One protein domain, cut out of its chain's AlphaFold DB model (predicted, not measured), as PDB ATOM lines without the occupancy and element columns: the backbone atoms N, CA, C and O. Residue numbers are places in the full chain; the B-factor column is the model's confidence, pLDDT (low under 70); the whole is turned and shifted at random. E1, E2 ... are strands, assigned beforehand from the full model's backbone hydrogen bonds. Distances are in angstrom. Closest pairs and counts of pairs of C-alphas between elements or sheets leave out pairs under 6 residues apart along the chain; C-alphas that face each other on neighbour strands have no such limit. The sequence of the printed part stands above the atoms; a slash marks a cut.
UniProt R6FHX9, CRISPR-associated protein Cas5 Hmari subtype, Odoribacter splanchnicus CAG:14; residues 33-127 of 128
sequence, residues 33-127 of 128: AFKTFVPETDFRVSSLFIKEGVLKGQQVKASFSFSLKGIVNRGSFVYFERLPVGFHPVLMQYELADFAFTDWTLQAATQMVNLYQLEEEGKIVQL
ATOM      1  N   ALA A  33      56.336 -45.271 -29.370       96.81
ATOM      2  CA  ALA A  33      55.372 -46.006 -28.567       96.81
ATOM      3  C   ALA A  33      54.403 -45.007 -27.919       96.81
ATOM      4  O   ALA A  33      54.818 -43.967 -27.392       96.81
ATOM      5  N   PHE A  34      53.107 -45.302 -27.978       96.81
ATOM      6  CA  PHE A  34      52.076 -44.418 -27.454       96.81
ATOM      7  C   PHE A  34      50.907 -45.198 -26.863       96.81
ATOM      8  O   PHE A  34      50.618 -46.331 -27.245       96.81
ATOM      9  N   LYS A  35      50.175 -44.527 -25.976       96.94
ATOM     10  CA  LYS A  35      48.916 -45.011 -25.406       96.94
ATOM     11  C   LYS A  35      47.872 -43.905 -25.402       96.94
ATOM     12  O   LYS A  35      48.214 -42.723 -25.395       96.94
ATOM     13  N   THR A  36      46.597 -44.278 -25.391       96.19
ATOM     14  CA  THR A  36      45.498 -43.317 -25.229       96.19
ATOM     15  C   THR A  36      45.660 -42.550 -23.918       96.19
ATOM     16  O   THR A  36      45.982 -43.141 -22.886       96.19
ATOM     17  N   PHE A  37      45.425 -41.241 -23.956       94.44
ATOM     18  CA  PHE A  37      45.493 -40.373 -22.788       94.44
ATOM     19  C   PHE A  37      44.109 -39.830 -22.436       94.44
ATOM     20  O   PHE A  37      43.440 -39.211 -23.264       94.44
ATOM     21  N   VAL A  38      43.700 -40.044 -21.188       92.25
ATOM     22  CA  VAL A  38      42.516 -39.425 -20.590       92.25
ATOM     23  C   VAL A  38      43.016 -38.491 -19.489       92.25
ATOM     24  O   VAL A  38      43.704 -38.966 -18.586       92.25
ATOM     25  N   PRO A  39      42.738 -37.178 -19.557       90.19
ATOM     26  CA  PRO A  39      43.231 -36.247 -18.551       90.19
ATOM     27  C   PRO A  39      42.635 -36.517 -17.162       90.19
ATOM     28  O   PRO A  39      41.441 -36.328 -16.940       90.19
ATOM     29  N   GLU A  40      43.475 -36.921 -16.212       91.44
ATOM     30  CA  GLU A  40      43.133 -36.986 -14.777       91.44
ATOM     31  C   GLU A  40      43.680 -35.777 -14.008       91.44
ATOM     32  O   GLU A  40      43.143 -35.376 -12.975       91.44
ATOM     33  N   THR A  41      44.737 -35.165 -14.542       91.44
ATOM     34  CA  THR A  41      45.387 -33.966 -14.017       91.44
ATOM     35  C   THR A  41      45.546 -32.932 -15.119       91.44
ATOM     36  O   THR A  41      45.408 -33.232 -16.308       91.44
ATOM     37  N   ASP A  42      45.867 -31.706 -14.719       92.69
ATOM     38  CA  ASP A  42      46.216 -30.647 -15.654       92.69
ATOM     39  C   ASP A  42      47.391 -31.078 -16.539       92.69
ATOM     40  O   ASP A  42      48.308 -31.776 -16.097       92.69
ATOM     41  N   PHE A  43      47.347 -30.691 -17.809       92.88
ATOM     42  CA  PHE A  43      48.250 -31.220 -18.826       92.88
ATOM     43  C   PHE A  43      48.559 -30.182 -19.900       92.88
ATOM     44  O   PHE A  43      47.881 -29.165 -20.041       92.88
ATOM     45  N   ARG A  44      49.598 -30.449 -20.689       93.50
ATOM     46  CA  ARG A  44      50.003 -29.617 -21.824       93.50
ATOM     47  C   ARG A  44      50.075 -30.465 -23.084       93.50
ATOM     48  O   ARG A  44      50.694 -31.527 -23.076       93.50
ATOM     49  N   VAL A  45      49.510 -29.955 -24.174       94.12
ATOM     50  CA  VAL A  45      49.663 -30.559 -25.500       94.12
ATOM     51  C   VAL A  45      50.974 -30.071 -26.117       94.12
ATOM     52  O   VAL A  45      51.237 -28.874 -26.188       94.12
ATOM     53  N   SER A  46      51.833 -31.011 -26.505       95.44
ATOM     54  CA  SER A  46      53.195 -30.753 -26.992       95.44
ATOM     55  C   SER A  46      53.280 -30.565 -28.508       95.44
ATOM     56  O   SER A  46      54.351 -30.252 -29.021       95.44
ATOM     57  N   SER A  47      52.172 -30.756 -29.220       93.94
ATOM     58  CA  SER A  47      52.041 -30.597 -30.669       93.94
ATOM     59  C   SER A  47      51.056 -29.479 -31.015       93.94
ATOM     60  O   SER A  47      50.356 -28.963 -30.142       93.94
ATOM     61  N   LEU A  48      50.958 -29.139 -32.304       93.38
ATOM     62  CA  LEU A  48      49.762 -28.479 -32.833       93.38
ATOM     63  C   LEU A  48      48.519 -29.315 -32.485       93.38
ATOM     64  O   LEU A  48      48.567 -30.547 -32.524       93.38
ATOM     65  N   PHE A  49      47.423 -28.642 -32.139       91.88
ATOM     66  CA  PHE A  49      46.137 -29.272 -31.843       91.88
ATOM     67  C   PHE A  49      44.980 -28.426 -32.372       91.88
ATOM     68  O   PHE A  49      45.086 -27.202 -32.468       91.88
ATOM     69  N   ILE A  50      43.867 -29.070 -32.710       89.12
ATOM     70  CA  ILE A  50      42.648 -28.399 -33.157       89.12
ATOM     71  C   ILE A  50      41.977 -27.776 -31.934       89.12
ATOM     72  O   ILE A  50      41.594 -28.478 -30.998       89.12
ATOM     73  N   LYS A  51      41.836 -26.447 -31.937       78.62
ATOM     74  CA  LYS A  51      41.278 -25.690 -30.806       78.62
ATOM     75  C   LYS A  51      39.749 -25.741 -30.759       78.62
ATOM     76  O   LYS A  51      39.166 -25.580 -29.690       78.62
ATOM     77  N   GLU A  52      39.129 -25.905 -31.929       69.31
ATOM     78  CA  GLU A  52      37.687 -25.875 -32.164       69.31
ATOM     79  C   GLU A  52      37.324 -26.790 -33.336       69.31
ATOM     80  O   GLU A  52      37.867 -26.649 -34.430       69.31
ATOM     81  N   GLY A  53      36.394 -27.725 -33.134       58.84
ATOM     82  CA  GLY A  53      35.930 -28.573 -34.229       58.84
ATOM     83  C   GLY A  53      35.080 -29.764 -33.805       58.84
ATOM     84  O   GLY A  53      35.009 -30.121 -32.633       58.84
ATOM     85  N   VAL A  54      34.433 -30.380 -34.795       52.53
ATOM     86  CA  VAL A  54      33.816 -31.707 -34.693       52.53
ATOM     87  C   VAL A  54      34.700 -32.639 -35.511       52.53
ATOM     88  O   VAL A  54      34.755 -32.494 -36.732       52.53
ATOM     89  N   LEU A  55      35.398 -33.576 -34.868       52.84
ATOM     90  CA  LEU A  55      36.157 -34.587 -35.602       52.84
ATOM     91  C   LEU A  55      35.171 -35.490 -36.357       52.84
ATOM     92  O   LEU A  55      34.408 -36.246 -35.752       52.84
ATOM     93  N   LYS A  56      35.144 -35.394 -37.691       45.19
ATOM     94  CA  LYS A  56      34.349 -36.298 -38.531       45.19
ATOM     95  C   LYS A  56      35.006 -37.680 -38.519       45.19
ATOM     96  O   LYS A  56      36.134 -37.826 -38.963       45.19
ATOM     97  N   GLY A  57      34.283 -38.696 -38.046       48.06
ATOM     98  CA  GLY A  57      34.721 -40.100 -38.090       48.06
ATOM     99  C   GLY A  57      34.549 -40.848 -36.770       48.06
ATOM    100  O   GLY A  57      34.350 -42.058 -36.776       48.06
ATOM    101  N   GLN A  58      34.507 -40.133 -35.646       43.41
ATOM    102  CA  GLN A  58      34.046 -40.672 -34.369       43.41
ATOM    103  C   GLN A  58      32.695 -40.032 -34.048       43.41
ATOM    104  O   GLN A  58      32.521 -38.827 -34.204       43.41
ATOM    105  N   GLN A  59      31.710 -40.824 -33.627       35.78
ATOM    106  CA  GLN A  59      30.325 -40.404 -33.349       35.78
ATOM    107  C   GLN A  59      30.172 -39.384 -32.198       35.78
ATOM    108  O   GLN A  59      29.074 -39.176 -31.684       35.78
ATOM    109  N   VAL A  60      31.246 -38.720 -31.781       38.22
ATOM    110  CA  VAL A  60      31.252 -37.791 -30.664       38.22
ATOM    111  C   VAL A  60      31.344 -36.375 -31.218       38.22
ATOM    112  O   VAL A  60      32.399 -35.911 -31.642       38.22
ATOM    113  N   LYS A  61      30.216 -35.654 -31.176       40.97
ATOM    114  CA  LYS A  61      30.177 -34.185 -31.254       40.97
ATOM    115  C   LYS A  61      30.812 -33.590 -29.988       40.97
ATOM    116  O   LYS A  61      30.141 -32.917 -29.215       40.97
ATOM    117  N   ALA A  62      32.084 -33.877 -29.732       44.19
ATOM    118  CA  ALA A  62      32.842 -33.170 -28.714       44.19
ATOM    119  C   ALA A  62      33.272 -31.848 -29.344       44.19
ATOM    120  O   ALA A  62      34.292 -31.774 -30.019       44.19
ATOM    121  N   SER A  63      32.442 -30.816 -29.188       48.38
ATOM    122  CA  SER A  63      32.853 -29.451 -29.486       48.38
ATOM    123  C   SER A  63      33.855 -29.039 -28.416       48.38
ATOM    124  O   SER A  63      33.478 -28.524 -27.362       48.38
ATOM    125  N   PHE A  64      35.131 -29.314 -28.658       54.12
ATOM    126  CA  PHE A  64      36.172 -28.646 -27.901       54.12
ATOM    127  C   PHE A  64      36.120 -27.164 -28.281       54.12
ATOM    128  O   PHE A  64      36.045 -26.829 -29.458       54.12
ATOM    129  N   SER A  65      36.085 -26.278 -27.293       57.06
ATOM    130  CA  SER A  65      36.385 -24.867 -27.494       57.06
ATOM    131  C   SER A  65      37.498 -24.535 -26.529       57.06
ATOM    132  O   SER A  65      37.339 -24.683 -25.313       57.06
ATOM    133  N   PHE A  66      38.631 -24.110 -27.079       59.88
ATOM    134  CA  PHE A  66      39.741 -23.553 -26.324       59.88
ATOM    135  C   PHE A  66      39.304 -22.244 -25.647       59.88
ATOM    136  O   PHE A  66      39.543 -21.133 -26.117       59.88
ATOM    137  N   SER A  67      38.590 -22.383 -24.533       61.16
ATOM    138  CA  SER A  67      38.133 -21.274 -23.714       61.16
ATOM    139  C   SER A  67      39.257 -20.832 -22.793       61.16
ATOM    140  O   SER A  67      39.835 -21.644 -22.067       61.16
ATOM    141  N   LEU A  68      39.493 -19.518 -22.724       59.75
ATOM    142  CA  LEU A  68      40.465 -18.926 -21.802       59.75
ATOM    143  C   LEU A  68      40.208 -19.273 -20.319       59.75
ATOM    144  O   LEU A  68      41.076 -19.031 -19.483       59.75
ATOM    145  N   LYS A  69      39.018 -19.800 -19.990       61.19
ATOM    146  CA  LYS A  69      38.629 -20.241 -18.642       61.19
ATOM    147  C   LYS A  69      39.230 -21.593 -18.235       61.19
ATOM    148  O   LYS A  69      39.347 -21.840 -17.042       61.19
ATOM    149  N   GLY A  70      39.596 -22.445 -19.197       64.12
ATOM    150  CA  GLY A  70      40.168 -23.777 -18.951       64.12
ATOM    151  C   GLY A  70      41.692 -23.791 -18.806       64.12
ATOM    152  O   GLY A  70      42.290 -24.859 -18.744       64.12
ATOM    153  N   ILE A  71      42.336 -22.621 -18.790       73.50
ATOM    154  CA  ILE A  71      43.792 -22.493 -18.694       73.50
ATOM    155  C   ILE A  71      44.175 -22.271 -17.239       73.50
ATOM    156  O   ILE A  71      43.733 -21.307 -16.616       73.50
ATOM    157  N   VAL A  72      45.034 -23.144 -16.726       74.75
ATOM    158  CA  VAL A  72      45.547 -23.067 -15.350       74.75
ATOM    159  C   VAL A  72      46.741 -22.128 -15.273       74.75
ATOM    160  O   VAL A  72      46.861 -21.336 -14.341       74.75
ATOM    161  N   ASN A  73      47.609 -22.182 -16.283       77.31
ATOM    162  CA  ASN A  73      48.784 -21.333 -16.382       77.31
ATOM    163  C   ASN A  73      48.957 -20.849 -17.824       77.31
ATOM    164  O   ASN A  73      49.014 -21.654 -18.758       77.31
ATOM    165  N   ARG A  74      49.031 -19.524 -17.990       74.75
ATOM    166  CA  ARG A  74      49.392 -18.892 -19.257       74.75
ATOM    167  C   ARG A  74      50.910 -18.800 -19.315       74.75
ATOM    168  O   ARG A  74      51.502 -17.938 -18.669       74.75
ATOM    169  N   GLY A  75      51.503 -19.703 -20.082       77.94
ATOM    170  CA  GLY A  75      52.899 -19.630 -20.482       77.94
ATOM    171  C   GLY A  75      53.201 -18.424 -21.383       77.94
ATOM    172  O   GLY A  75      52.399 -17.501 -21.544       77.94
ATOM    173  N   SER A  76      54.396 -18.430 -21.953       87.38
ATOM    174  CA  SER A  76      54.992 -17.309 -22.675       87.38
ATOM    175  C   SER A  76      54.451 -17.092 -24.087       87.38
ATOM    176  O   SER A  76      54.581 -15.979 -24.600       87.38
ATOM    177  N   PHE A  77      53.841 -18.099 -24.725       90.31
ATOM    178  CA  PHE A  77      53.416 -17.965 -26.117       90.31
ATOM    179  C   PHE A  77      52.115 -18.691 -26.460       90.31
ATOM    180  O   PHE A  77      51.731 -19.720 -25.896       90.31
ATOM    181  N   VAL A  78      51.449 -18.145 -27.472       87.88
ATOM    182  CA  VAL A  78      50.308 -18.759 -28.137       87.88
ATOM    183  C   VAL A  78      50.375 -18.431 -29.623       87.88
ATOM    184  O   VAL A  78      50.638 -17.293 -30.007       87.88
ATOM    185  N   TYR A  79      50.158 -19.442 -30.448       90.38
ATOM    186  CA  TYR A  79      50.113 -19.351 -31.896       90.38
ATOM    187  C   TYR A  79      48.805 -19.961 -32.386       90.38
ATOM    188  O   TYR A  79      48.420 -21.038 -31.926       90.38
ATOM    189  N   PHE A  80      48.133 -19.273 -33.304       90.44
ATOM    190  CA  PHE A  80      46.898 -19.731 -33.924       90.44
ATOM    191  C   PHE A  80      47.046 -19.682 -35.435       90.44
ATOM    192  O   PHE A  80      47.501 -18.677 -35.979       90.44
ATOM    193  N   GLU A  81      46.613 -20.740 -36.105       91.25
ATOM    194  CA  GLU A  81      46.634 -20.819 -37.559       91.25
ATOM    195  C   GLU A  81      45.476 -21.671 -38.060       91.25
ATOM    196  O   GLU A  81      44.988 -22.553 -37.358       91.25
ATOM    197  N   ARG A  82      45.032 -21.412 -39.286       91.19
ATOM    198  CA  ARG A  82      44.009 -22.211 -39.944       91.19
ATOM    199  C   ARG A  82      44.665 -23.082 -41.009       91.19
ATOM    200  O   ARG A  82      45.120 -22.557 -42.022       91.19
ATOM    201  N   LEU A  83      44.709 -24.394 -40.777       90.88
ATOM    202  CA  LEU A  83      45.450 -25.342 -41.616       90.88
ATOM    203  C   LEU A  83      44.521 -26.362 -42.295       90.88
ATOM    204  O   LEU A  83      43.457 -26.685 -41.750       90.88
ATOM    205  N   PRO A  84      44.908 -26.889 -43.474       90.88
ATOM    206  CA  PRO A  84      44.212 -27.998 -44.115       90.88
ATOM    207  C   PRO A  84      44.223 -29.270 -43.266       90.88
ATOM    208  O   PRO A  84      45.274 -29.713 -42.815       90.88
ATOM    209  N   VAL A  85      43.051 -29.884 -43.116       90.38
ATOM    210  CA  VAL A  85      42.855 -31.213 -42.504       90.38
ATOM    211  C   VAL A  85      42.326 -32.242 -43.500       90.38
ATOM    212  O   VAL A  85      42.305 -33.436 -43.228       90.38
ATOM    213  N   GLY A  86      41.906 -31.790 -44.678       90.62
ATOM    214  CA  GLY A  86      41.403 -32.650 -45.736       90.62
ATOM    215  C   GLY A  86      41.271 -31.901 -47.051       90.62
ATOM    216  O   GLY A  86      41.442 -30.683 -47.119       90.62
ATOM    217  N   PHE A  87      40.950 -32.634 -48.110       90.19
ATOM    218  CA  PHE A  87      40.706 -32.076 -49.435       90.19
ATOM    219  C   PHE A  87      39.381 -32.605 -49.969       90.19
ATOM    220  O   PHE A  87      39.170 -33.815 -50.035       90.19
ATOM    221  N   HIS A  88      38.481 -31.700 -50.346       91.69
ATOM    222  CA  HIS A  88      37.180 -32.049 -50.892       91.69
ATOM    223  C   HIS A  88      37.298 -32.233 -52.415       91.69
ATOM    224  O   HIS A  88      37.351 -31.235 -53.137       91.69
ATOM    225  N   PRO A  89      37.257 -33.469 -52.949       90.31
ATOM    226  CA  PRO A  89      37.632 -33.741 -54.340       90.31
ATOM    227  C   PRO A  89      36.657 -33.151 -55.365       90.31
ATOM    228  O   PRO A  89      37.058 -32.814 -56.467       90.31
ATOM    229  N   VAL A  90      35.375 -32.997 -55.012       93.88
ATOM    230  CA  VAL A  90      34.369 -32.418 -55.928       93.88
ATOM    231  C   VAL A  90      34.470 -30.894 -56.010       93.88
ATOM    232  O   VAL A  90      34.396 -30.323 -57.090       93.88
ATOM    233  N   LEU A  91      34.628 -30.228 -54.864       92.88
ATOM    234  CA  LEU A  91      34.704 -28.769 -54.772       92.88
ATOM    235  C   LEU A  91      36.127 -28.244 -55.011       92.88
ATOM    236  O   LEU A  91      36.314 -27.038 -55.109       92.88
ATOM    237  N   MET A  92      37.115 -29.143 -55.105       92.56
ATOM    238  CA  MET A  92      38.532 -28.837 -55.313       92.56
ATOM    239  C   MET A  92      39.085 -27.841 -54.284       92.56
ATOM    240  O   MET A  92      39.856 -26.945 -54.616       92.56
ATOM    241  N   GLN A  93      38.674 -27.992 -53.023       93.31
ATOM    242  CA  GLN A  93      39.016 -27.071 -51.939       93.31
ATOM    243  C   GLN A  93      39.474 -27.816 -50.686       93.31
ATOM    244  O   GLN A  93      39.019 -28.928 -50.412       93.31
ATOM    245  N   TYR A  94      40.342 -27.180 -49.901       91.62
ATOM    246  CA  TYR A  94      40.753 -27.713 -48.608       91.62
ATOM    247  C   TYR A  94      39.631 -27.602 -47.575       91.62
ATOM    248  O   TYR A  94      38.959 -26.576 -47.462       91.62
ATOM    249  N   GLU A  95      39.470 -28.657 -46.784       91.25
ATOM    250  CA  GLU A  95      38.773 -28.585 -45.507       91.25
ATOM    251  C   GLU A  95      39.761 -28.037 -44.476       91.25
ATOM    252  O   GLU A  95      40.864 -28.562 -44.331       91.25
ATOM    253  N   LEU A  96      39.391 -26.951 -43.800       90.06
ATOM    254  CA  LEU A  96      40.271 -26.222 -42.890       90.06
ATOM    255  C   LEU A  96      39.789 -26.360 -41.445       90.06
ATOM    256  O   LEU A  96      38.590 -26.221 -41.191       90.06
ATOM    257  N   ALA A  97      40.723 -26.518 -40.510       89.88
ATOM    258  CA  ALA A  97      40.467 -26.458 -39.072       89.88
ATOM    259  C   ALA A  97      41.320 -25.372 -38.407       89.88
ATOM    260  O   ALA A  97      42.372 -24.990 -38.928       89.88
ATOM    261  N   ASP A  98      40.861 -24.879 -37.257       89.44
ATOM    262  CA  ASP A  98      41.595 -23.886 -36.483       89.44
ATOM    263  C   ASP A  98      42.515 -24.578 -35.474       89.44
ATOM    264  O   ASP A  98      42.067 -25.256 -34.543       89.44
ATOM    265  N   PHE A  99      43.814 -24.380 -35.655       91.50
ATOM    266  CA  PHE A  99      44.868 -24.930 -34.825       91.50
ATOM    267  C   PHE A  99      45.355 -23.930 -33.785       91.50
ATOM    268  O   PHE A  99      45.330 -22.713 -33.982       91.50
ATOM    269  N   ALA A 100      45.852 -24.478 -32.682       91.00
ATOM    270  CA  ALA A 100      46.619 -23.767 -31.683       91.00
ATOM    271  C   ALA A 100      47.933 -24.502 -31.393       91.00
ATOM    272  O   ALA A 100      48.003 -25.732 -31.411       91.00
ATOM    273  N   PHE A 101      48.975 -23.732 -31.091       92.38
ATOM    274  CA  PHE A 101      50.216 -24.218 -30.502       92.38
ATOM    275  C   PHE A 101      50.641 -23.267 -29.388       92.38
ATOM    276  O   PHE A 101      50.701 -22.053 -29.574       92.38
ATOM    277  N   THR A 102      50.879 -23.803 -28.198       91.69
ATOM    278  CA  THR A 102      51.095 -22.989 -27.002       91.69
ATOM    279  C   THR A 102      51.883 -23.753 -25.946       91.69
ATOM    280  O   THR A 102      51.951 -24.985 -25.953       91.69
ATOM    281  N   ASP A 103      52.497 -23.017 -25.026       92.25
ATOM    282  CA  ASP A 103      53.079 -23.550 -23.802       92.25
ATOM    283  C   ASP A 103      52.139 -23.537 -22.590       92.25
ATOM    284  O   ASP A 103      52.581 -23.785 -21.469       92.25
ATOM    285  N   TRP A 104      50.848 -23.282 -22.801       91.69
ATOM    286  CA  TRP A 104      49.861 -23.197 -21.730       91.69
ATOM    287  C   TRP A 104      49.468 -24.566 -21.171       91.69
ATOM    288  O   TRP A 104      49.396 -25.566 -21.891       91.69
ATOM    289  N   THR A 105      49.151 -24.582 -19.876       91.44
ATOM    290  CA  THR A 105      48.619 -25.761 -19.184       91.44
ATOM    291  C   THR A 105      47.095 -25.713 -19.171       91.44
ATOM    292  O   THR A 105      46.494 -24.731 -18.721       91.44
ATOM    293  N   LEU A 106      46.477 -26.792 -19.639       89.31
ATOM    294  CA  LEU A 106      45.036 -26.994 -19.714       89.31
ATOM    295  C   LEU A 106      44.540 -27.767 -18.496       89.31
ATOM    296  O   LEU A 106      45.227 -28.656 -17.995       89.31
ATOM    297  N   GLN A 107      43.334 -27.437 -18.043       88.69
ATOM    298  CA  GLN A 107      42.675 -28.135 -16.942       88.69
ATOM    299  C   GLN A 107      42.372 -29.588 -17.307       88.69
ATOM    300  O   GLN A 107      41.975 -29.856 -18.442       88.69
ATOM    301  N   ALA A 108      42.423 -30.499 -16.336       87.00
ATOM    302  CA  ALA A 108      41.989 -31.892 -16.523       87.00
ATOM    303  C   ALA A 108      40.557 -32.007 -17.094       87.00
ATOM    304  O   ALA A 108      40.269 -32.852 -17.933       87.00
ATOM    305  N   ALA A 109      39.655 -31.102 -16.696       83.25
ATOM    306  CA  ALA A 109      38.269 -31.059 -17.176       83.25
ATOM    307  C   ALA A 109      38.117 -30.631 -18.652       83.25
ATOM    308  O   ALA A 109      37.003 -30.603 -19.181       83.25
ATOM    309  N   THR A 110      39.213 -30.270 -19.322       81.62
ATOM    310  CA  THR A 110      39.207 -29.846 -20.720       81.62
ATOM    311  C   THR A 110      38.843 -31.020 -21.629       81.62
ATOM    312  O   THR A 110      39.603 -31.975 -21.767       81.62
ATOM    313  N   GLN A 111      37.683 -30.939 -22.284       77.81
ATOM    314  CA  GLN A 111      37.222 -31.981 -23.199       77.81
ATOM    315  C   GLN A 111      37.971 -31.914 -24.530       77.81
ATOM    316  O   GLN A 111      37.629 -31.117 -25.398       77.81
ATOM    317  N   MET A 112      38.963 -32.783 -24.703       81.44
ATOM    318  CA  MET A 112      39.640 -33.018 -25.976       81.44
ATOM    319  C   MET A 112      39.608 -34.501 -26.325       81.44
ATOM    320  O   MET A 112      39.666 -35.371 -25.461       81.44
ATOM    321  N   VAL A 113      39.509 -34.772 -27.619       84.44
ATOM    322  CA  VAL A 113      39.471 -36.117 -28.194       84.44
ATOM    323  C   VAL A 113      40.796 -36.433 -28.880       84.44
ATOM    324  O   VAL A 113      41.563 -35.519 -29.198       84.44
ATOM    325  N   ASN A 114      41.050 -37.726 -29.103       90.62
ATOM    326  CA  ASN A 114      42.258 -38.249 -29.750       90.62
ATOM    327  C   ASN A 114      43.567 -37.777 -29.101       90.62
ATOM    328  O   ASN A 114      44.533 -37.451 -29.794       90.62
ATOM    329  N   LEU A 115      43.591 -37.725 -27.767       92.94
ATOM    330  CA  LEU A 115      44.817 -37.474 -27.025       92.94
ATOM    331  C   LEU A 115      45.576 -38.775 -26.796       92.94
ATOM    332  O   LEU A 115      45.002 -39.803 -26.423       92.94
ATOM    333  N   TYR A 116      46.887 -38.692 -26.960       96.25
ATOM    334  CA  TYR A 116      47.807 -39.794 -26.742       96.25
ATOM    335  C   TYR A 116      49.008 -39.320 -25.934       96.25
ATOM    336  O   TYR A 116      49.444 -38.176 -26.065       96.25
ATOM    337  N   GLN A 117      49.545 -40.210 -25.105       97.31
ATOM    338  CA  GLN A 117      50.800 -40.008 -24.399       97.31
ATOM    339  C   GLN A 117      51.897 -40.812 -25.093       97.31
ATOM    340  O   GLN A 117      51.750 -42.021 -25.270       97.31
ATOM    341  N   LEU A 118      52.995 -40.143 -25.442       96.75
ATOM    342  CA  LEU A 118      54.217 -40.790 -25.916       96.75
ATOM    343  C   LEU A 118      54.934 -41.409 -24.714       96.75
ATOM    344  O   LEU A 118      55.237 -40.698 -23.754       96.75
ATOM    345  N   GLU A 119      55.182 -42.716 -24.741       95.25
ATOM    346  CA  GLU A 119      55.627 -43.454 -23.550       95.25
ATOM    347  C   GLU A 119      57.027 -43.041 -23.083       95.25
ATOM    348  O   GLU A 119      57.239 -42.841 -21.890       95.25
ATOM    349  N   GLU A 120      57.959 -42.844 -24.016       92.81
ATOM    350  CA  GLU A 120      59.348 -42.491 -23.698       92.81
ATOM    351  C   GLU A 120      59.504 -41.045 -23.209       92.81
ATOM    352  O   GLU A 120      60.323 -40.757 -22.340       92.81
ATOM    353  N   GLU A 121      58.733 -40.116 -23.778       92.62
ATOM    354  CA  GLU A 121      58.907 -38.677 -23.538       92.62
ATOM    355  C   GLU A 121      57.896 -38.115 -22.530       92.62
ATOM    356  O   GLU A 121      58.013 -36.964 -22.112       92.62
ATOM    357  N   GLY A 122      56.857 -38.884 -22.190       93.56
ATOM    358  CA  GLY A 122      55.739 -38.446 -21.354       93.56
ATOM    359  C   GLY A 122      54.883 -37.332 -21.968       93.56
ATOM    360  O   GLY A 122      53.958 -36.848 -21.313       93.56
ATOM    361  N   LYS A 123      55.170 -36.918 -23.209       96.06
ATOM    362  CA  LYS A 123      54.491 -35.820 -23.905       96.06
ATOM    363  C   LYS A 123      53.087 -36.223 -24.330       96.06
ATOM    364  O   LYS A 123      52.884 -37.315 -24.855       96.06
ATOM    365  N   ILE A 124      52.141 -35.304 -24.157       96.44
ATOM    366  CA  ILE A 124      50.772 -35.450 -24.657       96.44
ATOM    367  C   ILE A 124      50.665 -34.804 -26.037       96.44
ATOM    368  O   ILE A 124      51.112 -33.672 -26.225       96.44
ATOM    369  N   VAL A 125      50.054 -35.498 -26.991       95.69
ATOM    370  CA  VAL A 125      49.808 -35.019 -28.361       95.69
ATOM    371  C   VAL A 125      48.362 -35.287 -28.768       95.69
ATOM    372  O   VAL A 125      47.715 -36.170 -28.205       95.69
ATOM    373  N   GLN A 126      47.855 -34.530 -29.744       92.81
ATOM    374  CA  GLN A 126      46.555 -34.784 -30.371       92.81
ATOM    375  C   GLN A 126      46.752 -35.289 -31.804       92.81
ATOM    376  O   GLN A 126      47.522 -34.694 -32.556       92.81
ATOM    377  N   LEU A 127      46.021 -36.339 -32.186       90.19
ATOM    378  CA  LEU A 127      45.924 -36.802 -33.575       90.19
ATOM    379  C   LEU A 127      44.586 -36.368 -34.196       90.19
ATOM    380  O   LEU A 127      43.533 -36.500 -33.566       90.19
TER     381      LEU A 127
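This is residues 33 to 127 of the 128 residues of the protein "CRISPR-associated protein Cas5 Hmari subtype" of Odoribacter splanchnicus CAG:14 (UniProt R6FHX9). A long twisted hairpin of E4 and E5 makes the longest axis; its turn, residues 89 to 92, reaches out from a body of long loops and short strands, where E2 meets E5 and a small sheet of E1, E6 and E7 lies to one side. The printed part has 95 residues, with seven named strands, E1 to E7 in order, and no named helix; the class is all strand, though under half of the residues are in named elements. The small sheet, E1, E6, E7, is antiparallel; the other runs E2, E5, E4. The whole is compact, with a radius of gyration of the C-alphas of 14.1 A, and spans 43 by 29 by 24 A.

Start at E1, residues 34 to 36, the antiparallel neighbour of E6, residues 115 to 118; N 35 and O 117 are within hydrogen-bond range at 3.0 A. E6 forms a hairpin with E7, residues 124 to 126, where N 116 and O 125 are 2.9 A apart. E2, residues 49 to 53, meets E5, residues 93 to 102, only at a point, where the facing C-alphas 50 and 99 are 4.4 A apart. E3, residues 71 to 73, pairs with no named strand, but its residues pair antiparallel with residues 105 to 106. E4, residues 78 to 88, and E5 form a hairpin at 156 degrees, with N 79 and O 101 at 2.8 A. E1 is apart from both.

Find C-alpha 34 at (52.076, -44.418, -27.454), where E1 begins. E2 covers 10.5 A, E4 29.4 A, E5 28.0 A and E6 10.0 A. E7 ends at C-alpha 126, (46.555, -34.784, -30.371).

The C-alphas farthest apart, of Asn 73 and Val 90, are 43.5 A apart. The printed part has no cut. Links E1 to E2, E2 to E3 and E5 to E6 are long. Look for pLDDT under 70 at residues 52 to 70.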